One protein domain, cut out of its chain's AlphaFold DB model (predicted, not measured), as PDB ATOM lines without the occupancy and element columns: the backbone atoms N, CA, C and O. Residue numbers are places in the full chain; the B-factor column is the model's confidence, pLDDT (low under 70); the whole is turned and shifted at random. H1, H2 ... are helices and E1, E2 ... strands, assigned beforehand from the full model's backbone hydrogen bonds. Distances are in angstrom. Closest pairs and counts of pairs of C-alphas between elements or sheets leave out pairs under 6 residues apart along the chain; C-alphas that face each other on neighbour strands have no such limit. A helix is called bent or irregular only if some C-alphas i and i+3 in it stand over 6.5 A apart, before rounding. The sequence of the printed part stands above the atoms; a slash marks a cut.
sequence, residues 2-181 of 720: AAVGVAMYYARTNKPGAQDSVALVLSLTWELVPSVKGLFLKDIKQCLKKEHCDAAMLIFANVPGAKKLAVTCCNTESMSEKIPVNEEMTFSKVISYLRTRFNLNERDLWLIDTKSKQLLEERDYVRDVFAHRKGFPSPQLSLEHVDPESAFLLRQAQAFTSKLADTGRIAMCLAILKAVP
ATOM      1  N   ALA A   2      52.052 -20.798  58.362       71.75
ATOM      2  CA  ALA A   2      51.198 -19.891  57.576       71.75
ATOM      3  C   ALA A   2      51.416 -19.990  56.049       71.75
ATOM      4  O   ALA A   2      50.452 -20.189  55.320       71.75
ATOM      5  N   ALA A   3      52.668 -19.967  55.570       77.44
ATOM      6  CA  ALA A   3      52.979 -20.089  54.137       77.44
ATOM      7  C   ALA A   3      52.453 -21.401  53.514       77.44
ATOM      8  O   ALA A   3      51.776 -21.383  52.491       77.44
ATOM      9  N   VAL A   4      52.678 -22.540  54.179       81.62
ATOM     10  CA  VAL A   4      52.160 -23.849  53.737       81.62
ATOM     11  C   VAL A   4      50.626 -23.854  53.707       81.62
ATOM     12  O   VAL A   4      50.039 -24.349  52.750       81.62
ATOM     13  N   GLY A   5      49.971 -23.246  54.703       85.25
ATOM     14  CA  GLY A   5      48.513 -23.101  54.729       85.25
ATOM     15  C   GLY A   5      47.964 -22.287  53.551       85.25
ATOM     16  O   GLY A   5      46.960 -22.679  52.957       85.25
ATOM     17  N   VAL A   6      48.645 -21.202  53.164       86.56
ATOM     18  CA  VAL A   6      48.277 -20.384  51.996       86.56
ATOM     19  C   VAL A   6      48.420 -21.183  50.698       86.56
ATOM     20  O   VAL A   6      47.485 -21.217  49.898       86.56
ATOM     21  N   ALA A   7      49.534 -21.897  50.507       86.88
ATOM     22  CA  ALA A   7      49.718 -22.744  49.326       86.88
ATOM     23  C   ALA A   7      48.643 -23.844  49.237       86.88
ATOM     24  O   ALA A   7      48.057 -24.065  48.178       86.88
ATOM     25  N   MET A   8      48.310 -24.481  50.365       87.62
ATOM     26  CA  MET A   8      47.242 -25.483  50.429       87.62
ATOM     27  C   MET A   8      45.863 -24.901  50.093       87.62
ATOM     28  O   MET A   8      45.065 -25.570  49.436       87.62
ATOM     29  N   TYR A   9      45.568 -23.670  50.521       89.44
ATOM     30  CA  TYR A   9      44.318 -22.985  50.186       89.44
ATOM     31  C   TYR A   9      44.175 -22.775  48.669       89.44
ATOM     32  O   TYR A   9      43.157 -23.156  48.080       89.44
ATOM     33  N   TYR A  10      45.206 -22.243  48.012       88.31
ATOM     34  CA  TYR A  10      45.178 -22.030  46.562       88.31
ATOM     35  C   TYR A  10      45.151 -23.351  45.777       88.31
ATOM     36  O   TYR A  10      44.346 -23.500  44.857       88.31
ATOM     37  N   ALA A  11      45.912 -24.362  46.209       85.56
ATOM     38  CA  ALA A  11      45.902 -25.693  45.595       85.56
ATOM     39  C   ALA A  11      44.527 -26.393  45.658       85.56
ATOM     40  O   ALA A  11      44.178 -27.192  44.783       85.56
ATOM     41  N   ARG A  12      43.727 -26.106  46.694       83.25
ATOM     42  CA  ARG A  12      42.369 -26.654  46.855       83.25
ATOM     43  C   ARG A  12      41.326 -25.915  46.039       83.25
ATOM     44  O   ARG A  12      40.425 -26.549  45.497       83.25
ATOM     45  N   THR A  13      41.425 -24.589  45.994       81.81
ATOM     46  CA  THR A  13      40.442 -23.752  45.300       81.81
ATOM     47  C   THR A  13      40.544 -23.888  43.784       81.81
ATOM     48  O   THR A  13      39.503 -23.875  43.132       81.81
ATOM     49  N   ASN A  14      41.758 -24.069  43.242       80.00
ATOM     50  CA  ASN A  14      42.040 -24.292  41.814       80.00
ATOM     51  C   ASN A  14      41.279 -23.334  40.874       80.00
ATOM     52  O   ASN A  14      40.727 -23.747  39.856       80.00
ATOM     53  N   LYS A  15      41.201 -22.059  41.274       85.19
ATOM     54  CA  LYS A  15      40.616 -20.967  40.486       85.19
ATOM     55  C   LYS A  15      41.651 -20.407  39.496       85.19
ATOM     56  O   LYS A  15      42.846 -20.634  39.703       85.19
ATOM     57  N   PRO A  16      41.237 -19.636  38.473       83.69
ATOM     58  CA  PRO A  16      42.179 -18.912  37.620       83.69
ATOM     59  C   PRO A  16      43.158 -18.081  38.466       83.69
ATOM     60  O   PRO A  16      42.742 -17.421  39.419       83.69
ATOM     61  N   GLY A  17      44.459 -18.176  38.175       83.50
ATOM     62  CA  GLY A  17      45.537 -17.521  38.939       83.50
ATOM     63  C   GLY A  17      45.953 -18.212  40.250       83.50
ATOM     64  O   GLY A  17      46.914 -17.798  40.902       83.50
ATOM     65  N   ALA A  18      45.281 -19.297  40.660       87.62
ATOM     66  CA  ALA A  18      45.669 -20.036  41.864       87.62
ATOM     67  C   ALA A  18      47.047 -20.703  41.717       87.62
ATOM     68  O   ALA A  18      47.796 -20.759  42.688       87.62
ATOM     69  N   GLN A  19      47.398 -21.169  40.514       88.00
ATOM     70  CA  GLN A  19      48.705 -21.783  40.248       88.00
ATOM     71  C   GLN A  19      49.847 -20.769  40.366       88.00
ATOM     72  O   GLN A  19      50.876 -21.096  40.949       88.00
ATOM     73  N   ASP A  20      49.632 -19.524  39.931       90.44
ATOM     74  CA  ASP A  20      50.604 -18.440  40.117       90.44
ATOM     75  C   ASP A  20      50.833 -18.175  41.607       90.44
ATOM     76  O   ASP A  20      51.967 -18.089  42.073       90.44
ATOM     77  N   SER A  21      49.748 -18.145  42.387       91.62
ATOM     78  CA  SER A  21      49.825 -17.969  43.841       91.62
ATOM     79  C   SER A  21      50.571 -19.126  44.517       91.62
ATOM     80  O   SER A  21      51.397 -18.898  45.398       91.62
ATOM     81  N   VAL A  22      50.323 -20.372  44.096       91.56
ATOM     82  CA  VAL A  22      51.055 -21.548  44.595       91.56
ATOM     83  C   VAL A  22      52.539 -21.457  44.237       91.56
ATOM     84  O   VAL A  22      53.375 -21.663  45.114       91.56
ATOM     85  N   ALA A  23      52.874 -21.106  42.993       92.62
ATOM     86  CA  ALA A  23      54.253 -20.969  42.529       92.62
ATOM     87  C   ALA A  23      55.028 -19.911  43.330       92.62
ATOM     88  O   ALA A  23      56.135 -20.178  43.796       92.62
ATOM     89  N   LEU A  24      54.419 -18.743  43.558       91.62
ATOM     90  CA  LEU A  24      55.009 -17.650  44.337       91.62
ATOM     91  C   LEU A  24      55.212 -18.006  45.811       91.62
ATOM     92  O   LEU A  24      56.185 -17.582  46.424       91.62
ATOM     93  N   VAL A  25      54.303 -18.777  46.410       92.19
ATOM     94  CA  VAL A  25      54.494 -19.222  47.795       92.19
ATOM     95  C   VAL A  25      55.604 -20.270  47.862       92.19
ATOM     96  O   VAL A  25      56.467 -20.185  48.735       92.19
ATOM     97  N   LEU A  26      55.616 -21.239  46.939       91.12
ATOM     98  CA  LEU A  26      56.620 -22.308  46.886       91.12
ATOM     99  C   LEU A  26      58.036 -21.798  46.596       91.12
ATOM    100  O   LEU A  26      58.997 -22.394  47.077       91.12
ATOM    101  N   SER A  27      58.189 -20.690  45.870       90.44
ATOM    102  CA  SER A  27      59.508 -20.089  45.636       90.44
ATOM    103  C   SER A  27      60.167 -19.562  46.919       90.44
ATOM    104  O   SER A  27      61.381 -19.370  46.934       90.44
ATOM    105  N   LEU A  28      59.400 -19.391  48.006       89.81
ATOM    106  CA  LEU A  28      59.871 -18.907  49.308       89.81
ATOM    107  C   LEU A  28      59.808 -19.964  50.423       89.81
ATOM    108  O   LEU A  28      60.368 -19.756  51.499       89.81
ATOM    109  N   THR A  29      59.124 -21.100  50.229       87.62
ATOM    110  CA  THR A  29      58.937 -22.088  51.311       87.62
ATOM    111  C   THR A  29      60.240 -22.737  51.760       87.62
ATOM    112  O   THR A  29      60.360 -23.099  52.932       87.62
ATOM    113  N   TRP A  30      61.204 -22.898  50.856       88.00
ATOM    114  CA  TRP A  30      62.475 -23.559  51.142       88.00
ATOM    115  C   TRP A  30      63.358 -22.761  52.117       88.00
ATOM    116  O   TRP A  30      64.014 -23.371  52.957       88.00
ATOM    117  N   GLU A  31      63.288 -21.425  52.100       89.38
ATOM    118  CA  GLU A  31      64.002 -20.533  53.038       89.38
ATOM    119  C   GLU A  31      63.549 -20.722  54.492       89.38
ATOM    120  O   GLU A  31      64.282 -20.470  55.446       89.38
ATOM    121  N   LEU A  32      62.322 -21.211  54.689       86.50
ATOM    122  CA  LEU A  32      61.779 -21.463  56.021       86.50
ATOM    123  C   LEU A  32      62.278 -22.786  56.615       86.50
ATOM    124  O   LEU A  32      62.186 -22.977  57.828       86.50
ATOM    125  N   VAL A  33      62.785 -23.706  55.789       86.81
ATOM    126  CA  VAL A  33      63.147 -25.068  56.210       86.81
ATOM    127  C   VAL A  33      64.239 -25.086  57.289       86.81
ATOM    128  O   VAL A  33      64.018 -25.757  58.298       86.81
ATOM    129  N   PRO A  34      65.360 -24.338  57.177       83.69
ATOM    130  CA  PRO A  34      66.411 -24.341  58.202       83.69
ATOM    131  C   PRO A  34      65.931 -23.891  59.590       83.69
ATOM    132  O   PRO A  34      66.517 -24.258  60.606       83.69
ATOM    133  N   SER A  35      64.843 -23.116  59.648       84.56
ATOM    134  CA  SER A  35      64.272 -22.607  60.900       84.56
ATOM    135  C   SER A  35      63.382 -23.627  61.626       84.56
ATOM    136  O   SER A  35      62.972 -23.388  62.763       84.56
ATOM    137  N   VAL A  36      63.057 -24.762  60.996       83.69
ATOM    138  CA  VAL A  36      62.150 -25.780  61.545       83.69
ATOM    139  C   VAL A  36      62.932 -27.034  61.928       83.69
ATOM    140  O   VAL A  36      63.513 -27.711  61.087       83.69
ATOM    141  N   LYS A  37      62.916 -27.387  63.219       80.56
ATOM    142  CA  LYS A  37      63.588 -28.593  63.727       80.56
ATOM    143  C   LYS A  37      62.734 -29.848  63.525       80.56
ATOM    144  O   LYS A  37      61.518 -29.800  63.688       80.56
ATOM    145  N   GLY A  38      63.389 -30.982  63.262       78.25
ATOM    146  CA  GLY A  38      62.755 -32.308  63.290       78.25
ATOM    147  C   GLY A  38      61.807 -32.588  62.124       78.25
ATOM    148  O   GLY A  38      60.801 -33.270  62.292       78.25
ATOM    149  N   LEU A  39      62.099 -32.031  60.952       84.88
ATOM    150  CA  LEU A  39      61.236 -32.120  59.788       84.88
ATOM    151  C   LEU A  39      61.599 -33.351  58.940       84.88
ATOM    152  O   LEU A  39      62.687 -33.421  58.369       84.88
ATOM    153  N   PHE A  40      60.678 -34.321  58.867       88.00
ATOM    154  CA  PHE A  40      60.856 -35.566  58.114       88.00
ATOM    155  C   PHE A  40      59.986 -35.611  56.855       88.00
ATOM    156  O   PHE A  40      58.774 -35.387  56.907       88.00
ATOM    157  N   LEU A  41      60.587 -35.973  55.714       89.81
ATOM    158  CA  LEU A  41      59.893 -36.033  54.415       89.81
ATOM    159  C   LEU A  41      58.700 -37.000  54.419       89.81
ATOM    160  O   LEU A  41      57.647 -36.700  53.852       89.81
ATOM    161  N   LYS A  42      58.849 -38.141  55.100       90.81
ATOM    162  CA  LYS A  42      57.791 -39.145  55.261       90.81
ATOM    163  C   LYS A  42      56.565 -38.568  55.973       90.81
ATOM    164  O   LYS A  42      55.439 -38.775  55.516       90.81
ATOM    165  N   ASP A  43      56.787 -37.820  57.049       90.50
ATOM    166  CA  ASP A  43      55.718 -37.261  57.876       90.50
ATOM    167  C   ASP A  43      55.011 -36.116  57.146       90.50
ATOM    168  O   ASP A  43      53.781 -36.071  57.112       90.50
ATOM    169  N   ILE A  44      55.769 -35.255  56.453       89.50
ATOM    170  CA  ILE A  44      55.197 -34.205  55.596       89.50
ATOM    171  C   ILE A  44      54.301 -34.812  54.522       89.50
ATOM    172  O   ILE A  44      53.164 -34.366  54.350       89.50
ATOM    173  N   LYS A  45      54.781 -35.845  53.819       91.62
ATOM    174  CA  LYS A  45      53.983 -36.537  52.802       91.62
ATOM    175  C   LYS A  45      52.693 -37.087  53.406       91.62
ATOM    176  O   LYS A  45      51.623 -36.909  52.829       91.62
ATOM    177  N   GLN A  46      52.763 -37.712  54.583       90.31
ATOM    178  CA  GLN A  46      51.582 -38.249  55.259       90.31
ATOM    179  C   GLN A  46      50.581 -37.151  55.657       90.31
ATOM    180  O   GLN A  46      49.377 -37.332  55.467       90.31
ATOM    181  N   CYS A  47      51.056 -36.017  56.175       89.50
ATOM    182  CA  CYS A  47      50.219 -34.869  56.521       89.50
ATOM    183  C   CYS A  47      49.540 -34.264  55.286       89.50
ATOM    184  O   CYS A  47      48.322 -34.101  55.271       89.50
ATOM    185  N   LEU A  48      50.295 -33.998  54.219       89.75
ATOM    186  CA  LEU A  48      49.757 -33.400  52.996       89.75
ATOM    187  C   LEU A  48      48.800 -34.334  52.247       89.75
ATOM    188  O   LEU A  48      47.838 -33.863  51.641       89.75
ATOM    189  N   LYS A  49      49.012 -35.652  52.338       89.00
ATOM    190  CA  LYS A  49      48.105 -36.656  51.771       89.00
ATOM    191  C   LYS A  49      46.731 -36.644  52.444       89.00
ATOM    192  O   LYS A  49      45.728 -36.769  51.746       89.00
ATOM    193  N   LYS A  50      46.664 -36.459  53.772       87.25
ATOM    194  CA  LYS A  50      45.382 -36.285  54.497       87.25
ATOM    195  C   LYS A  50      44.625 -35.055  54.006       87.25
ATOM    196  O   LYS A  50      43.403 -35.055  53.953       87.25
ATOM    197  N   GLU A  51      45.371 -34.035  53.607       85.12
ATOM    198  CA  GLU A  51      44.837 -32.772  53.129       85.12
ATOM    199  C   GLU A  51      44.642 -32.732  51.595       85.12
ATOM    200  O   GLU A  51      44.203 -31.706  51.072       85.12
ATOM    201  N   HIS A  52      44.915 -33.818  50.860       84.56
ATOM    202  CA  HIS A  52      44.839 -33.879  49.389       84.56
ATOM    203  C   HIS A  52      45.676 -32.807  48.656       84.56
ATOM    204  O   HIS A  52      45.301 -32.363  47.568       84.56
ATOM    205  N   CYS A  53      46.804 -32.393  49.247       87.38
ATOM    206  CA  CYS A  53      47.699 -31.357  48.711       87.38
ATOM    207  C   CYS A  53      49.139 -31.850  48.479       87.38
ATOM    208  O   CYS A  53      50.017 -31.040  48.193       87.38
ATOM    209  N   ASP A  54      49.410 -33.149  48.603       89.25
ATOM    210  CA  ASP A  54      50.751 -33.721  48.431       89.25
ATOM    211  C   ASP A  54      51.308 -33.487  47.021       89.25
ATOM    212  O   ASP A  54      52.405 -32.950  46.909       89.25
ATOM    213  N   ALA A  55      50.533 -33.754  45.966       86.69
ATOM    214  CA  ALA A  55      50.944 -33.472  44.581       86.69
ATOM    215  C   ALA A  55      51.194 -31.981  44.287       86.69
ATOM    216  O   ALA A  55      51.981 -31.644  43.412       86.69
ATOM    217  N   ALA A  56      50.535 -31.075  45.014       87.25
ATOM    218  CA  ALA A  56      50.707 -29.639  44.807       87.25
ATOM    219  C   ALA A  56      51.982 -29.095  45.470       87.25
ATOM    220  O   ALA A  56      52.498 -28.066  45.036       87.25
ATOM    221  N   MET A  57      52.483 -29.769  46.507       89.69
ATOM    222  CA  MET A  57      53.553 -29.274  47.381       89.69
ATOM    223  C   MET A  57      54.852 -30.080  47.280       89.69
ATOM    224  O   MET A  57      55.915 -29.542  47.575       89.69
ATOM    225  N   LEU A  58      54.787 -31.360  46.912       91.75
ATOM    226  CA  LEU A  58      55.935 -32.266  46.892       91.75
ATOM    227  C   LEU A  58      56.194 -32.766  45.476       91.75
ATOM    228  O   LEU A  58      55.296 -33.286  44.822       91.75
ATOM    229  N   ILE A  59      57.452 -32.687  45.047       92.94
ATOM    230  CA  ILE A  59      57.862 -33.139  43.711       92.94
ATOM    231  C   ILE A  59      57.841 -34.674  43.561       92.94
ATOM    232  O   ILE A  59      57.584 -35.189  42.478       92.94
ATOM    233  N   PHE A  60      58.045 -35.405  44.663       92.25
ATOM    234  CA  PHE A  60      58.075 -36.876  44.731       92.25
ATOM    235  C   PHE A  60      56.708 -37.496  45.096       92.25
ATOM    236  O   PHE A  60      56.610 -38.632  45.570       92.25
ATOM    237  N   ALA A  61      55.618 -36.733  44.979       89.12
ATOM    238  CA  ALA A  61      54.286 -37.216  45.319       89.12
ATOM    239  C   ALA A  61      53.745 -38.175  44.247       89.12
ATOM    240  O   ALA A  61      53.223 -37.758  43.217       89.12
ATOM    241  N   ASN A  62      53.800 -39.478  44.526       84.38
ATOM    242  CA  ASN A  62      53.200 -40.501  43.671       84.38
ATOM    243  C   ASN A  62      51.688 -40.650  43.948       84.38
ATOM    244  O   ASN A  62      51.263 -41.485  44.755       84.38
ATOM    245  N   VAL A  63      50.882 -39.776  43.336       84.69
ATOM    246  CA  VAL A  63      49.413 -39.780  43.450       84.69
ATOM    247  C   VAL A  63      48.808 -40.442  42.207       84.69
ATOM    248  O   VAL A  63      49.184 -40.079  41.096       84.69
ATOM    249  N   PRO A  64      47.859 -41.390  42.350       85.19
ATOM    250  CA  PRO A  64      47.234 -42.035  41.199       85.19
ATOM    251  C   PRO A  64      46.510 -41.014  40.315       85.19
ATOM    252  O   PRO A  64      45.835 -40.122  40.829       85.19
ATOM    253  N   GLY A  65      46.606 -41.177  38.996       86.94
ATOM    254  CA  GLY A  65      45.937 -40.321  38.015       86.94
ATOM    255  C   GLY A  65      44.414 -40.475  38.001       86.94
ATOM    256  O   GLY A  65      43.861 -41.489  38.436       86.94
ATOM    257  N   ALA A  66      43.712 -39.456  37.501       89.19
ATOM    258  CA  ALA A  66      42.260 -39.455  37.357       89.19
ATOM    259  C   ALA A  66      41.779 -40.615  36.472       89.19
ATOM    260  O   ALA A  66      42.349 -40.887  35.427       89.19
ATOM    261  N   LYS A  67      40.685 -41.278  36.878       89.81
ATOM    262  CA  LYS A  67      40.137 -42.460  36.179       89.81
ATOM    263  C   LYS A  67      39.148 -42.128  35.062       89.81
ATOM    264  O   LYS A  67      38.805 -42.995  34.265       89.81
ATOM    265  N   LYS A  68      38.585 -40.920  35.082       91.38
ATOM    266  CA  LYS A  68      37.545 -40.467  34.152       91.38
ATOM    267  C   LYS A  68      37.686 -38.969  33.928       91.38
ATOM    268  O   LYS A  68      37.883 -38.252  34.910       91.38
ATOM    269  N   LEU A  69      37.490 -38.520  32.697       92.50
ATOM    270  CA  LEU A  69      37.345 -37.114  32.318       92.50
ATOM    271  C   LEU A  69      35.900 -36.847  31.905       92.50
ATOM    272  O   LEU A  69      35.238 -37.735  31.371       92.50
ATOM    273  N   ALA A  70      35.412 -35.639  32.155       91.69
ATOM    274  CA  ALA A  70      34.184 -35.135  31.556       91.69
ATOM    275  C   ALA A  70      34.567 -34.004  30.602       91.69
ATOM    276  O   ALA A  70      35.096 -32.995  31.058       91.69
ATOM    277  N   VAL A  71      34.336 -34.182  29.303       90.69
ATOM    278  CA  VAL A  71      34.689 -33.192  28.280       90.69
ATOM    279  C   VAL A  71      33.421 -32.650  27.637       90.69
ATOM    280  O   VAL A  71      32.536 -33.427  27.290       90.69
ATOM    281  N   THR A  72      33.321 -31.328  27.508       88.31
ATOM    282  CA  THR A  72      32.220 -30.638  26.821       88.31
ATOM    283  C   THR A  72      32.763 -29.946  25.578       88.31
ATOM    284  O   THR A  72      33.663 -29.118  25.683       88.31
ATOM    285  N   CYS A  73      32.242 -30.274  24.401       82.88
ATOM    286  CA  CYS A  73      32.696 -29.682  23.144       82.88
ATOM    287  C   CYS A  73      31.880 -28.429  22.794       82.88
ATOM    288  O   CYS A  73      30.651 -28.436  22.890       82.88
ATOM    289  N   CYS A  74      32.568 -27.363  22.373       71.19
ATOM    290  CA  CYS A  74      31.982 -26.138  21.815       71.19
ATOM    291  C   CYS A  74      30.838 -25.542  22.661       71.19
ATOM    292  O   CYS A  74      29.836 -25.074  22.122       71.19
ATOM    293  N   ASN A  75      30.952 -25.615  23.992       67.31
ATOM    294  CA  ASN A  75      29.976 -25.089  24.957       67.31
ATOM    295  C   ASN A  75      28.521 -25.558  24.748       67.31
ATOM    296  O   ASN A  75      27.587 -24.907  25.213       67.31
ATOM    297  N   THR A  76      28.317 -26.697  24.079       72.38
ATOM    298  CA  THR A  76      26.985 -27.257  23.835       72.38
ATOM    299  C   THR A  76      26.781 -28.486  24.719       72.38
ATOM    300  O   THR A  76      27.481 -29.485  24.570       72.38
ATOM    301  N   GLU A  77      25.811 -28.444  25.641       66.00
ATOM    302  CA  GLU A  77      25.575 -29.532  26.614       66.00
ATOM    303  C   GLU A  77      25.265 -30.891  25.953       66.00
ATOM    304  O   GLU A  77      25.582 -31.942  26.518       66.00
ATOM    305  N   SER A  78      24.713 -30.881  24.733       67.12
ATOM    306  CA  SER A  78      24.456 -32.085  23.928       67.12
ATOM    307  C   SER A  78      25.728 -32.792  23.442       67.12
ATOM    308  O   SER A  78      25.670 -33.968  23.093       67.12
ATOM    309  N   MET A  79      26.872 -32.105  23.456       79.12
ATOM    310  CA  MET A  79      28.176 -32.592  22.999       79.12
ATOM    311  C   MET A  79      29.113 -32.801  24.197       79.12
ATOM    312  O   MET A  79      30.268 -32.371  24.192       79.12
ATOM    313  N   SER A  80      28.594 -33.427  25.258       83.12
ATOM    314  CA  SER A  80      29.355 -33.771  26.462       83.12
ATOM    315  C   SER A  80      29.591 -35.280  26.574       83.12
ATOM    316  O   SER A  80      28.689 -36.091  26.366       83.12
ATOM    317  N   GLU A  81      30.818 -35.676  26.915       86.38
ATOM    318  CA  GLU A  81      31.221 -37.080  26.986       86.38
ATOM    319  C   GLU A  81      32.058 -37.383  28.232       86.38
ATOM    320  O   GLU A  81      32.879 -36.581  28.686       86.38
ATOM    321  N   LYS A  82      31.840 -38.571  28.808       89.12
ATOM    322  CA  LYS A  82      32.615 -39.080  29.944       89.12
ATOM    323  C   LYS A  82      33.583 -40.150  29.461       89.12
ATOM    324  O   LYS A  82      33.172 -41.275  29.192       89.12
ATOM    325  N   ILE A  83      34.864 -39.810  29.420       90.81
ATOM    326  CA  ILE A  83      35.918 -40.652  28.854       90.81
ATOM    327  C   ILE A  83      36.640 -41.395  29.988       90.81
ATOM    328  O   ILE A  83      37.117 -40.742  30.923       90.81
ATOM    329  N   PRO A  84      36.720 -42.740  29.968       90.94
ATOM    330  CA  PRO A  84      37.577 -43.483  30.887       90.94
ATOM    331  C   PRO A  84      39.053 -43.243  30.548       90.94
ATOM    332  O   PRO A  84      39.431 -43.214  29.383       90.94
ATOM    333  N   VAL A  85      39.884 -43.072  31.574       90.00
ATOM    334  CA  VAL A  85      41.310 -42.761  31.418       90.00
ATOM    335  C   VAL A  85      42.140 -43.993  31.738       90.00
ATOM    336  O   VAL A  85      42.043 -44.540  32.838       90.00
ATOM    337  N   ASN A  86      42.990 -44.372  30.787       87.69
ATOM    338  CA  ASN A  86      44.024 -45.385  30.970       87.69
ATOM    339  C   ASN A  86      45.355 -44.715  31.332       87.69
ATOM    340  O   ASN A  86      45.560 -43.534  31.050       87.69
ATOM    341  N   GLU A  87      46.287 -45.467  31.919       81.31
ATOM    342  CA  GLU A  87      47.556 -44.903  32.399       81.31
ATOM    343  C   GLU A  87      48.405 -44.277  31.279       81.31
ATOM    344  O   GLU A  87      49.097 -43.298  31.534       81.31
ATOM    345  N   GLU A  88      48.322 -44.779  30.047       86.56
ATOM    346  CA  GLU A  88      49.081 -44.294  28.877       86.56
ATOM    347  C   GLU A  88      48.311 -43.281  28.010       86.56
ATOM    348  O   GLU A  88      48.694 -42.982  26.871       86.56
ATOM    349  N   MET A  89      47.170 -42.787  28.498       90.81
ATOM    350  CA  MET A  89      46.342 -41.847  27.750       90.81
ATOM    351  C   MET A  89      46.949 -40.438  27.797       90.81
ATOM    352  O   MET A  89      47.140 -39.872  28.876       90.81
ATOM    353  N   THR A  90      47.226 -39.873  26.621       93.19
ATOM    354  CA  THR A  90      47.652 -38.477  26.428       93.19
ATOM    355  C   THR A  90      46.477 -37.611  25.989       93.19
ATOM    356  O   THR A  90      45.476 -38.130  25.480       93.19
ATOM    357  N   PHE A  91      46.575 -36.291  26.155       92.88
ATOM    358  CA  PHE A  91      45.523 -35.386  25.685       92.88
ATOM    359  C   PHE A  91      45.387 -35.372  24.159       92.88
ATOM    360  O   PHE A  91      44.268 -35.238  23.675       92.88
ATOM    361  N   SER A  92      46.458 -35.641  23.401       90.94
ATOM    362  CA  SER A  92      46.389 -35.840  21.945       90.94
ATOM    363  C   SER A  92      45.381 -36.938  21.583       90.94
ATOM    364  O   SER A  92      44.451 -36.707  20.812       90.94
ATOM    365  N   LYS A  93      45.456 -38.105  22.248       90.88
ATOM    366  CA  LYS A  93      44.505 -39.214  22.045       90.88
ATOM    367  C   LYS A  93      43.073 -38.824  22.427       90.88
ATOM    368  O   LYS A  93      42.130 -39.249  21.762       90.88
ATOM    369  N   VAL A  94      42.905 -38.023  23.486       90.56
ATOM    370  CA  VAL A  94      41.592 -37.491  23.896       90.56
ATOM    371  C   VAL A  94      41.015 -36.597  22.793       90.56
ATOM    372  O   VAL A  94      39.862 -36.779  22.407       90.56
ATOM    373  N   ILE A  95      41.814 -35.679  22.245       88.75
ATOM    374  CA  ILE A  95      41.400 -34.769  21.170       88.75
ATOM    375  C   ILE A  95      41.060 -35.556  19.900       88.75
ATOM    376  O   ILE A  95      39.991 -35.349  19.330       88.75
ATOM    377  N   SER A  96      41.907 -36.501  19.473       89.44
ATOM    378  CA  SER A  96      41.650 -37.331  18.285       89.44
ATOM    379  C   SER A  96      40.358 -38.143  18.408       89.44
ATOM    380  O   SER A  96      39.579 -38.234  17.453       89.44
ATOM    381  N   TYR A  97      40.102 -38.706  19.591       89.50
ATOM    382  CA  TYR A  97      38.864 -39.418  19.884       89.50
ATOM    383  C   TYR A  97      37.638 -38.504  19.751       89.50
ATOM    384  O   TYR A  97      36.696 -38.847  19.038       89.50
ATOM    385  N   LEU A  98      37.678 -37.317  20.363       87.56
ATOM    386  CA  LEU A  98      36.583 -36.344  20.306       87.56
ATOM    387  C   LEU A  98      36.335 -35.829  18.881       87.56
ATOM    388  O   LEU A  98      35.183 -35.742  18.456       87.56
ATOM    389  N   ARG A  99      37.400 -35.557  18.112       87.31
ATOM    390  CA  ARG A  99      37.300 -35.159  16.697       87.31
ATOM    391  C   ARG A  99      36.569 -36.213  15.869       87.31
ATOM    392  O   ARG A  99      35.674 -35.871  15.104       87.31
ATOM    393  N   THR A 100      36.896 -37.486  16.079       87.88
ATOM    394  CA  THR A 100      36.264 -38.613  15.375       87.88
ATOM    395  C   THR A 100      34.813 -38.803  15.810       87.88
ATOM    396  O   THR A 100      33.928 -39.032  14.992       87.88
ATOM    397  N   ARG A 101      34.544 -38.691  17.113       85.69
ATOM    398  CA  ARG A 101      33.221 -38.927  17.698       85.69
ATOM    399  C   ARG A 101      32.177 -37.893  17.278       85.69
ATOM    400  O   ARG A 101      30.995 -38.239  17.171       85.69
ATOM    401  N   PHE A 102      32.610 -36.650  17.091       84.56
ATOM    402  CA  PHE A 102      31.763 -35.495  16.801       84.56
ATOM    403  C   PHE A 102      31.967 -34.921  15.388       84.56
ATOM    404  O   PHE A 102      31.354 -33.910  15.063       84.56
ATOM    405  N   ASN A 103      32.776 -35.575  14.542       82.06
ATOM    406  CA  ASN A 103      33.109 -35.153  13.174       82.06
ATOM    407  C   ASN A 103      33.617 -33.701  13.087       82.06
ATOM    408  O   ASN A 103      33.155 -32.912  12.263       82.06
ATOM    409  N   LEU A 104      34.565 -33.346  13.958       81.56
ATOM    410  CA  LEU A 104      35.161 -32.009  14.000       81.56
ATOM    411  C   LEU A 104      36.363 -31.937  13.046       81.56
ATOM    412  O   LEU A 104      37.327 -32.683  13.214       81.56
ATOM    413  N   ASN A 105      36.319 -31.011  12.082       74.31
ATOM    414  CA  ASN A 105      37.376 -30.809  11.075       74.31
ATOM    415  C   ASN A 105      38.305 -29.617  11.378       74.31
ATOM    416  O   ASN A 105      39.217 -29.326  10.603       74.31
ATOM    417  N   GLU A 106      38.067 -28.906  12.477       73.44
ATOM    418  CA  GLU A 106      38.820 -27.708  12.853       73.44
ATOM    419  C   GLU A 106      40.197 -28.078  13.423       73.44
ATOM    420  O   GLU A 106      40.322 -28.984  14.254       73.44
ATOM    421  N   ARG A 107      41.245 -27.380  12.964       68.06
ATOM    422  CA  ARG A 107      42.625 -27.621  13.414       68.06
ATOM    423  C   ARG A 107      42.939 -26.936  14.747       68.06
ATOM    424  O   ARG A 107      43.688 -27.503  15.534       68.06
ATOM    425  N   ASP A 108      42.290 -25.812  15.039       77.44
ATOM    426  CA  ASP A 108      42.622 -24.929  16.168       77.44
ATOM    427  C   ASP A 108      41.768 -25.211  17.421       77.44
ATOM    428  O   ASP A 108      41.305 -24.308  18.118       77.44
ATOM    429  N   LEU A 109      41.531 -26.496  17.697       82.88
ATOM    430  CA  LEU A 109      40.769 -26.958  18.858       82.88
ATOM    431  C   LEU A 109      41.704 -27.299  20.017       82.88
ATOM    432  O   LEU A 109      42.524 -28.210  19.898       82.88
ATOM    433  N   TRP A 110      41.501 -26.637  21.153       86.31
ATOM    434  CA  TRP A 110      42.302 -26.813  22.361       86.31
ATOM    435  C   TRP A 110      41.459 -27.329  23.524       86.31
ATOM    436  O   TRP A 110      40.299 -26.947  23.693       86.31
ATOM    437  N   LEU A 111      42.053 -28.191  24.353       90.31
ATOM    438  CA  LEU A 111      41.445 -28.620  25.611       90.31
ATOM    439  C   LEU A 111      41.777 -27.627  26.724       90.31
ATOM    440  O   LEU A 111      42.943 -27.351  27.000       90.31
ATOM    441  N   ILE A 112      40.743 -27.141  27.401       90.38
ATOM    442  CA  ILE A 112      40.840 -26.171  28.490       90.38
ATOM    443  C   ILE A 112      40.226 -26.782  29.750       90.38
ATOM    444  O   ILE A 112      39.126 -27.331  29.722       90.38
ATOM    445  N   ASP A 113      40.907 -26.686  30.890       90.81
ATOM    446  CA  ASP A 113      40.292 -27.027  32.175       90.81
ATOM    447  C   ASP A 113      39.280 -25.949  32.573       90.81
ATOM    448  O   ASP A 113      39.618 -24.781  32.774       90.81
ATOM    449  N   THR A 114      38.022 -26.344  32.751       88.12
ATOM    450  CA  THR A 114      36.932 -25.416  33.085       88.12
ATOM    451  C   THR A 114      37.144 -24.698  34.418       88.12
ATOM    452  O   THR A 114      36.668 -23.571  34.578       88.12
ATOM    453  N   LYS A 115      37.872 -25.315  35.364       86.31
ATOM    454  CA  LYS A 115      38.128 -24.749  36.697       86.31
ATOM    455  C   LYS A 115      39.315 -23.796  36.711       86.31
ATOM    456  O   LYS A 115      39.157 -22.640  37.101       86.31
ATOM    457  N   SER A 116      40.489 -24.279  36.307       85.19
ATOM    458  CA  SER A 116      41.722 -23.486  36.346       85.19
ATOM    459  C   SER A 116      41.869 -22.534  35.160       85.19
ATOM    460  O   SER A 116      42.655 -21.592  35.245       85.19
ATOM    461  N   LYS A 117      41.112 -22.761  34.076       88.69
ATOM    462  CA  LYS A 117      41.266 -22.097  32.774       88.69
ATOM    463  C   LYS A 117      42.649 -22.315  32.148       88.69
ATOM    464  O   LYS A 117      43.097 -21.504  31.342       88.69
ATOM    465  N   GLN A 118      43.321 -23.410  32.516       88.81
ATOM    466  CA  GLN A 118      44.584 -23.811  31.903       88.81
ATOM    467  C   GLN A 118      44.365 -24.524  30.574       88.81
ATOM    468  O   GLN A 118      43.388 -25.256  30.417       88.81
ATOM    469  N   LEU A 119      45.289 -24.307  29.644       91.69
ATOM    470  CA  LEU A 119      45.285 -24.918  28.325       91.69
ATOM    471  C   LEU A 119      46.172 -26.165  28.390       91.69
ATOM    472  O   LEU A 119      47.289 -26.115  28.897       91.69
ATOM    473  N   LEU A 120      45.635 -27.302  27.957       90.62
ATOM    474  CA  LEU A 120      46.267 -28.607  28.127       90.62
ATOM    475  C   LEU A 120      47.103 -28.976  26.904       90.62
ATOM    476  O   LEU A 120      46.647 -28.832  25.771       90.62
ATOM    477  N   GLU A 121      48.309 -29.483  27.149       86.94
ATOM    478  CA  GLU A 121      49.220 -29.901  26.086       86.94
ATOM    479  C   GLU A 121      48.837 -31.255  25.505       86.94
ATOM    480  O   GLU A 121      48.569 -32.200  26.244       86.94
ATOM    481  N   GLU A 122      48.924 -31.399  24.187       87.50
ATOM    482  CA  GLU A 122      48.598 -32.653  23.511       87.50
ATOM    483  C   GLU A 122      49.533 -33.797  23.935       87.50
ATOM    484  O   GLU A 122      49.097 -34.943  24.102       87.50
ATOM    485  N   ARG A 123      50.815 -33.484  24.151       88.00
ATOM    486  CA  ARG A 123      51.841 -34.458  24.547       88.00
ATOM    487  C   ARG A 123      51.737 -34.909  26.005       88.00
ATOM    488  O   ARG A 123      52.312 -35.936  26.368       88.00
ATOM    489  N   ASP A 124      50.999 -34.180  26.840       89.25
ATOM    490  CA  ASP A 124      50.913 -34.491  28.260       89.25
ATOM    491  C   ASP A 124      50.038 -35.715  28.530       89.25
ATOM    492  O   ASP A 124      48.970 -35.924  27.944       89.25
ATOM    493  N   TYR A 125      50.488 -36.533  29.481       90.69
ATOM    494  CA  TYR A 125      49.703 -37.644  29.994       90.69
ATOM    495  C   TYR A 125      48.640 -37.136  30.965       90.69
ATOM    496  O   TYR A 125      48.929 -36.385  31.899       90.69
ATOM    497  N   VAL A 126      47.417 -37.645  30.827       91.25
ATOM    498  CA  VAL A 126      46.284 -37.249  31.679       91.25
ATOM    499  C   VAL A 126      46.586 -37.496  33.163       91.25
ATOM    500  O   VAL A 126      46.261 -36.667  34.015       91.25
ATOM    501  N   ARG A 127      47.255 -38.618  33.475       88.62
ATOM    502  CA  ARG A 127      47.639 -38.999  34.846       88.62
ATOM    503  C   ARG A 127      48.578 -38.001  35.524       88.62
ATOM    504  O   ARG A 127      48.604 -37.942  36.747       88.62
ATOM    505  N   ASP A 128      49.349 -37.256  34.735       87.38
ATOM    506  CA  ASP A 128      50.399 -36.369  35.225       87.38
ATOM    507  C   ASP A 128      49.900 -34.961  35.546       87.38
ATOM    508  O   ASP A 128      50.550 -34.274  36.337       87.38
ATOM    509  N   VAL A 129      48.760 -34.574  34.968       87.75
ATOM    510  CA  VAL A 129      48.092 -33.284  35.188       87.75
ATOM    511  C   VAL A 129      46.949 -33.423  36.196       87.75
ATOM    512  O   VAL A 129      46.816 -32.610  37.111       87.75
ATOM    513  N   PHE A 130      46.136 -34.480  36.085       88.75
ATOM    514  CA  PHE A 130      44.970 -34.674  36.947       88.75
ATOM    515  C   PHE A 130      45.144 -35.847  37.908       88.75
ATOM    516  O   PHE A 130      45.054 -37.013  37.529       88.75
ATOM    517  N   ALA A 131      45.284 -35.530  39.194       85.81
ATOM    518  CA  ALA A 131      45.300 -36.511  40.272       85.81
ATOM    519  C   ALA A 131      43.889 -37.014  40.631       85.81
ATOM    520  O   ALA A 131      42.924 -36.247  40.717       85.81
ATOM    521  N   HIS A 132      43.765 -38.305  40.933       85.00
ATOM    522  CA  HIS A 132      42.544 -38.893  41.466       85.00
ATOM    523  C   HIS A 132      42.336 -38.501  42.929       85.00
ATOM    524  O   HIS A 132      43.150 -38.798  43.803       85.00
ATOM    525  N   ARG A 133      41.178 -37.900  43.211       81.56
ATOM    526  CA  ARG A 133      40.747 -37.556  44.568       81.56
ATOM    527  C   ARG A 133      39.440 -38.280  44.883       81.56
ATOM    528  O   ARG A 133      38.423 -38.067  44.222       81.56
ATOM    529  N   LYS A 134      39.459 -39.155  45.893       77.75
ATOM    530  CA  LYS A 134      38.267 -39.900  46.325       77.75
ATOM    531  C   LYS A 134      37.206 -38.915  46.832       77.75
ATOM    532  O   LYS A 134      37.507 -38.086  47.680       77.75
ATOM    533  N   GLY A 135      35.980 -39.015  46.320       76.25
ATOM    534  CA  GLY A 135      34.864 -38.141  46.710       76.25
ATOM    535  C   GLY A 135      34.798 -36.792  45.981       76.25
ATOM    536  O   GLY A 135      33.856 -36.042  46.212       76.25
ATOM    537  N   PHE A 136      35.741 -36.493  45.082       80.00
ATOM    538  CA  PHE A 136      35.687 -35.304  44.227       80.00
ATOM    539  C   PHE A 136      35.133 -35.654  42.839       80.00
ATOM    540  O   PHE A 136      35.325 -36.782  42.370       80.00
ATOM    541  N   PRO A 137      34.461 -34.705  42.161       84.56
ATOM    542  CA  PRO A 137      34.014 -34.911  40.791       84.56
ATOM    543  C   PRO A 137      35.208 -35.092  39.848       84.56
ATOM    544  O   PRO A 137      36.292 -34.552  40.089       84.56
ATOM    545  N   SER A 138      34.986 -35.830  38.758       86.31
ATOM    546  CA  SER A 138      35.950 -35.948  37.662       86.31
ATOM    547  C   SER A 138      36.365 -34.567  37.132       86.31
ATOM    548  O   SER A 138      35.536 -33.650  37.151       86.31
ATOM    549  N   PRO A 139      37.607 -34.410  36.633       89.88
ATOM    550  CA  PRO A 139      38.022 -33.198  35.935       89.88
ATOM    551  C   PRO A 139      37.054 -32.855  34.799       89.88
ATOM    552  O   PRO A 139      36.616 -33.747  34.065       89.88
ATOM    553  N   GLN A 140      36.710 -31.572  34.696       90.69
ATOM    554  CA  GLN A 140      35.780 -31.035  33.707       90.69
ATOM    555  C   GLN A 140      36.568 -30.199  32.704       90.69
ATOM    556  O   GLN A 140      37.144 -29.178  33.078       90.69
ATOM    557  N   LEU A 141      36.589 -30.636  31.452       93.12
ATOM    558  CA  LEU A 141      37.323 -30.003  30.365       93.12
ATOM    559  C   LEU A 141      36.346 -29.450  29.331       93.12
ATOM    560  O   LEU A 141      35.269 -30.017  29.126       93.12
ATOM    561  N   SER A 142      36.738 -28.378  28.658       90.00
ATOM    562  CA  SER A 142      36.061 -27.862  27.478       90.00
ATOM    563  C   SER A 142      36.982 -27.934  26.261       90.00
ATOM    564  O   SER A 142      38.176 -27.666  26.367       90.00
ATOM    565  N   LEU A 143      36.439 -28.363  25.120       89.12
ATOM    566  CA  LEU A 143      37.129 -28.324  23.832       89.12
ATOM    567  C   LEU A 143      36.632 -27.087  23.085       89.12
ATOM    568  O   LEU A 143      35.460 -27.035  22.700       89.12
ATOM    569  N   GLU A 144      37.498 -26.088  22.940       87.62
ATOM    570  CA  GLU A 144      37.144 -24.762  22.426       87.62
ATOM    571  C   GLU A 144      38.143 -24.299  21.358       87.62
ATOM    572  O   GLU A 144      39.314 -24.684  21.374       87.62
ATOM    573  N   HIS A 145      37.670 -23.461  20.432       85.50
ATOM    574  CA  HIS A 145      38.522 -22.791  19.455       85.50
ATOM    575  C   HIS A 145      39.234 -21.615  20.124       85.50
ATOM    576  O   HIS A 145      38.583 -20.707  20.650       85.50
ATOM    577  N   VAL A 146      40.564 -21.611  20.083       85.44
ATOM    578  CA  VAL A 146      41.387 -20.536  20.648       85.44
ATOM    579  C   VAL A 146      42.303 -20.008  19.561       85.44
ATOM    580  O   VAL A 146      42.940 -20.785  18.856       85.44
ATOM    581  N   ASP A 147      42.369 -18.682  19.449       88.50
ATOM    582  CA  ASP A 147      43.306 -18.002  18.561       88.50
ATOM    583  C   ASP A 147      44.751 -18.505  18.802       88.50
ATOM    584  O   ASP A 147      45.198 -18.494  19.956       88.50
ATOM    585  N   PRO A 148      45.482 -18.955  17.762       86.88
ATOM    586  CA  PRO A 148      46.800 -19.568  17.924       86.88
ATOM    587  C   PRO A 148      47.832 -18.680  18.629       86.88
ATOM    588  O   PRO A 148      48.617 -19.181  19.433       86.88
ATOM    589  N   GLU A 149      47.826 -17.368  18.375       88.94
ATOM    590  CA  GLU A 149      48.764 -16.429  19.005       88.94
ATOM    591  C   GLU A 149      48.445 -16.257  20.497       88.94
ATOM    592  O   GLU A 149      49.320 -16.364  21.363       88.94
ATOM    593  N   SER A 150      47.165 -16.085  20.817       88.81
ATOM    594  CA  SER A 150      46.681 -16.002  22.196       88.81
ATOM    595  C   SER A 150      46.934 -17.300  22.975       88.81
ATOM    596  O   SER A 150      47.366 -17.260  24.131       88.81
ATOM    597  N   ALA A 151      46.716 -18.459  22.343       88.31
ATOM    598  CA  ALA A 151      47.011 -19.774  22.908       88.31
ATOM    599  C   ALA A 151      48.509 -19.937  23.192       88.31
ATOM    600  O   ALA A 151      48.888 -20.398  24.270       88.31
ATOM    601  N   PHE A 152      49.363 -19.505  22.261       90.75
ATOM    602  CA  PHE A 152      50.814 -19.546  22.408       90.75
ATOM    603  C   PHE A 152      51.300 -18.712  23.605       90.75
ATOM    604  O   PHE A 152      52.030 -19.221  24.459       90.75
ATOM    605  N   LEU A 153      50.842 -17.460  23.733       91.38
ATOM    606  CA  LEU A 153      51.200 -16.590  24.862       91.38
ATOM    607  C   LEU A 153      50.711 -17.145  26.205       91.38
ATOM    608  O   LEU A 153      51.436 -17.112  27.206       91.38
ATOM    609  N   LEU A 154      49.493 -17.689  26.232       90.00
ATOM    610  CA  LEU A 154      48.929 -18.303  27.428       90.00
ATOM    611  C   LEU A 154      49.727 -19.548  27.846       90.00
ATOM    612  O   LEU A 154      50.024 -19.718  29.031       90.00
ATOM    613  N   ARG A 155      50.128 -20.387  26.885       90.69
ATOM    614  CA  ARG A 155      50.983 -21.556  27.122       90.69
ATOM    615  C   ARG A 155      52.355 -21.174  27.661       90.69
ATOM    616  O   ARG A 155      52.800 -21.786  28.629       90.69
ATOM    617  N   GLN A 156      53.001 -20.150  27.100       92.62
ATOM    618  CA  GLN A 156      54.274 -19.647  27.627       92.62
ATOM    619  C   GLN A 156      54.150 -19.239  29.102       92.62
ATOM    620  O   GLN A 156      54.989 -19.609  29.925       92.62
ATOM    621  N   ALA A 157      53.087 -18.510  29.461       91.81
ATOM    622  CA  ALA A 157      52.843 -18.104  30.843       91.81
ATOM    623  C   ALA A 157      52.596 -19.307  31.772       91.81
ATOM    624  O   ALA A 157      53.172 -19.371  32.857       91.81
ATOM    625  N   GLN A 158      51.795 -20.284  31.338       92.06
ATOM    626  CA  GLN A 158      51.508 -21.496  32.113       92.06
ATOM    627  C   GLN A 158      52.756 -22.359  32.327       92.06
ATOM    628  O   GLN A 158      53.003 -22.800  33.451       92.06
ATOM    629  N   ALA A 159      53.565 -22.553  31.282       92.56
ATOM    630  CA  ALA A 159      54.825 -23.282  31.364       92.56
ATOM    631  C   ALA A 159      55.789 -22.610  32.353       92.56
ATOM    632  O   ALA A 159      56.381 -23.288  33.195       92.56
ATOM    633  N   PHE A 160      55.887 -21.276  32.317       94.31
ATOM    634  CA  PHE A 160      56.710 -20.515  33.258       94.31
ATOM    635  C   PHE A 160      56.258 -20.727  34.707       94.31
ATOM    636  O   PHE A 160      57.068 -21.084  35.563       94.31
ATOM    637  N   THR A 161      54.961 -20.560  34.984       93.56
ATOM    638  CA  THR A 161      54.402 -20.756  36.329       93.56
ATOM    639  C   THR A 161      54.599 -22.189  36.821       93.56
ATOM    640  O   THR A 161      54.952 -22.392  37.985       93.56
ATOM    641  N   SER A 162      54.416 -23.188  35.950       92.12
ATOM    642  CA  SER A 162      54.633 -24.592  36.310       92.12
ATOM    643  C   SER A 162      56.090 -24.856  36.684       92.12
ATOM    644  O   SER A 162      56.346 -25.389  37.764       92.12
ATOM    645  N   LYS A 163      57.049 -24.411  35.855       94.50
ATOM    646  CA  LYS A 163      58.486 -24.578  36.130       94.50
ATOM    647  C   LYS A 163      58.922 -23.843  37.396       94.50
ATOM    648  O   LYS A 163      59.714 -24.382  38.170       94.50
ATOM    649  N   LEU A 164      58.372 -22.657  37.662       95.38
ATOM    650  CA  LEU A 164      58.626 -21.924  38.904       95.38
ATOM    651  C   LEU A 164      58.112 -22.695  40.130       95.38
ATOM    652  O   LEU A 164      58.831 -22.838  41.120       95.38
ATOM    653  N   ALA A 165      56.887 -23.224  40.059       93.88
ATOM    654  CA  ALA A 165      56.320 -24.031  41.134       93.88
ATOM    655  C   ALA A 165      57.155 -25.295  41.387       93.88
ATOM    656  O   ALA A 165      57.483 -25.579  42.538       93.88
ATOM    657  N   ASP A 166      57.540 -26.020  40.332       94.56
ATOM    658  CA  ASP A 166      58.384 -27.215  40.438       94.56
ATOM    659  C   ASP A 166      59.755 -26.895  41.029       94.56
ATOM    660  O   ASP A 166      60.187 -27.569  41.963       94.56
ATOM    661  N   THR A 167      60.387 -25.805  40.592       96.50
ATOM    662  CA  THR A 167      61.652 -25.322  41.167       96.50
ATOM    663  C   THR A 167      61.522 -25.080  42.670       96.50
ATOM    664  O   THR A 167      62.371 -25.534  43.437       96.50
ATOM    665  N   GLY A 168      60.427 -24.459  43.126       95.25
ATOM    666  CA  GLY A 168      60.139 -24.287  44.553       95.25
ATOM    667  C   GLY A 168      59.977 -25.614  45.310       95.25
ATOM    668  O   GLY A 168      60.520 -25.776  46.405       95.25
ATOM    669  N   ARG A 169      59.300 -26.611  44.717       94.62
ATOM    670  CA  ARG A 169      59.157 -27.963  45.305       94.62
ATOM    671  C   ARG A 169      60.503 -28.673  45.431       94.62
ATOM    672  O   ARG A 169      60.773 -29.301  46.457       94.62
ATOM    673  N   ILE A 170      61.345 -28.574  44.403       96.31
ATOM    674  CA  ILE A 170      62.685 -29.171  44.372       96.31
ATOM    675  C   ILE A 170      63.580 -28.487  45.403       96.31
ATOM    676  O   ILE A 170      64.212 -29.172  46.205       96.31
ATOM    677  N   ALA A 171      63.581 -27.151  45.443       95.12
ATOM    678  CA  ALA A 171      64.326 -26.364  46.418       95.12
ATOM    679  C   ALA A 171      63.912 -26.708  47.854       95.12
ATOM    680  O   ALA A 171      64.774 -26.907  48.708       95.12
ATOM    681  N   MET A 172      62.609 -26.859  48.114       92.81
ATOM    682  CA  MET A 172      62.103 -27.287  49.418       92.81
ATOM    683  C   MET A 172      62.609 -28.690  49.769       92.81
ATOM    684  O   MET A 172      63.134 -28.890  50.860       92.81
ATOM    685  N   CYS A 173      62.507 -29.654  48.850       93.31
ATOM    686  CA  CYS A 173      63.010 -31.015  49.056       93.31
ATOM    687  C   CYS A 173      64.519 -31.032  49.358       93.31
ATOM    688  O   CYS A 173      64.960 -31.644  50.333       93.31
ATOM    689  N   LEU A 174      65.300 -30.293  48.568       93.94
ATOM    690  CA  LEU A 174      66.743 -30.139  48.726       93.94
ATOM    691  C   LEU A 174      67.106 -29.495  50.069       93.94
ATOM    692  O   LEU A 174      68.007 -29.974  50.756       93.94
ATOM    693  N   ALA A 175      66.404 -28.433  50.466       92.06
ATOM    694  CA  ALA A 175      66.629 -27.758  51.741       92.06
ATOM    695  C   ALA A 175      66.367 -28.698  52.926       92.06
ATOM    696  O   ALA A 175      67.135 -28.701  53.885       92.06
ATOM    697  N   ILE A 176      65.332 -29.542  52.843       90.50
ATOM    698  CA  ILE A 176      65.020 -30.536  53.882       90.50
ATOM    699  C   ILE A 176      66.129 -31.582  53.974       90.50
ATOM    700  O   ILE A 176      66.585 -31.907  55.071       90.50
ATOM    701  N   LEU A 177      66.577 -32.083  52.822       90.06
ATOM    702  CA  LEU A 177      67.639 -33.077  52.743       90.06
ATOM    703  C   LEU A 177      68.958 -32.545  53.332       90.06
ATOM    704  O   LEU A 177      69.627 -33.265  54.068       90.06
ATOM    705  N   LYS A 178      69.286 -31.269  53.081       88.31
ATOM    706  CA  LYS A 178      70.469 -30.592  53.636       88.31
ATOM    707  C   LYS A 178      70.351 -30.255  55.124       88.31
ATOM    708  O   LYS A 178      71.339 -30.350  55.841       88.31
ATOM    709  N   ALA A 179      69.173 -29.838  55.589       84.94
ATOM    710  CA  ALA A 179      68.963 -29.429  56.982       84.94
ATOM    711  C   ALA A 179      69.012 -30.616  57.956       84.94
ATOM    712  O   ALA A 179      69.452 -30.472  59.096       84.94
ATOM    713  N   VAL A 180      68.557 -31.791  57.511       78.56
ATOM    714  CA  VAL A 180      68.595 -33.035  58.288       78.56
ATOM    715  C   VAL A 180      69.229 -34.126  57.418       78.56
ATOM    716  O   VAL A 180      68.498 -34.963  56.868       78.56
ATOM    717  N   PRO A 181      70.572 -34.124  57.274       72.56
ATOM    718  CA  PRO A 181      71.283 -35.115  56.480       72.56
ATOM    719  C   PRO A 181      71.155 -36.466  57.178       72.56
ATOM    720  O   PRO A 181      71.778 -36.743  58.201       72.56
TER     721      PRO A 181
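AT A GLANCE: This is residues 2 to 181 of the 720 residues of a protein of Nematostella vectensis (UniProt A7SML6). The model has two lobes in a row, spanned by one long helix, H7. One lobe is a strongly twisted sheet of four strands with H5 over one face; the other is the helical hairpin H1 and H2, with H2 side by side with H7 and the smaller H3 and H4 nearby. The printed part has 180 residues with seven named helices and four named strands, in the order H1 H2 H3 H4 E1 E2 H5 E3 H6 E4 H7. The sheet, in the order E2 E1 E4 E3, is mixed, and the class is mixed, helices and strands. The whole is compact, with a radius of gyration of the C-alphas of 18.0 A, and elongated, spanning 59 by 34 by 24 A.

HOW THE PARTS SIT: In the sheet, E1, residues 68 to 73, and E4, residues 140 to 145, are parallel neighbours, with N 141 and O 70 2.8 A apart, within hydrogen-bond range. E2, residues 80 to 84, is antiparallel to E1 in a hairpin, with N 71 and O 81 at 2.9 A. E3, residues 109 to 113, is antiparallel to E4, with N 112 and O 142 at 2.8 A. H5, residues 91 to 102, is on the sheet at a height of 7.9 A, making two layers, a helix on one face of a sheet. It runs slantwise to the strands, at 52 degrees to E1 on the local plane. E2, H5 and E3 form a split strand-helix-strand unit, two strands of one sheet joined through a helix, with E1 and E4 between them in the sheet, and its crossover is right-handed. H6, residues 126 to 129, is close to H5 but not clearly touching, the closest C-alphas, of Phe 91 and Val 126, being 6.3 A apart. H7, residues 148 to 179, is only just not on the sheet, with 4 pairs of C-alphas within 10 A. It touches H2, residues 18 to 35, at a shallow tilt of 16 degrees, the same way; the closest C-alphas, of Ala 23 and Ala 165, are 3.9 A apart. H1, residues 2 to 13, touches H2 in a helical hairpin, opposite ways at a shallow tilt of 25 degrees, closest at C-alphas Ala 7 and Val 22, 5.1 A. With residues 7 to 11 alone, H1 touches H4, residues 54 to 57, closest at C-alphas Ala 11 and Ala 56, 6.3 A. H3, residues 41 to 50, and H4 touch only at the corner, and only just, with 3 pairs of C-alphas within 8 A; the closest, of Leu 48 and Asp 54, are 4.7 A apart. Every O i to N i+4 pair is within hydrogen-bond range in H1, H3, H5 and H7, against 7 of 14 in H2; H4 and H6 are too short for such a pair.

IN THESE COORDINATES: H1 begins at C-alpha 2, (51.198, -19.891, 57.576), and is 16.8 A long. H2 measures 26.7 A and is irregular, C-alphas 27 and 30 being 7.2 A apart, with a kink of 36 degrees near residue 28. H3 measures 14.5 A, H5 16.4 A, E1 16.2 A and E4 16.7 A; E2, E3, H4 and H6 are shorter. H7 runs 46.0 A to C-alpha 179 at (68.963, -29.429, 56.982).

THE WHOLE: The C-alphas farthest apart, of Lys 37 and Asn 103, are 59.4 A apart. The printed part has no cut. The link from E3 to H6, residues 114 to 125, is long. Mean pLDDT of the printed part is 87.3; residues 75, 77 to 78 and 107 are under 70.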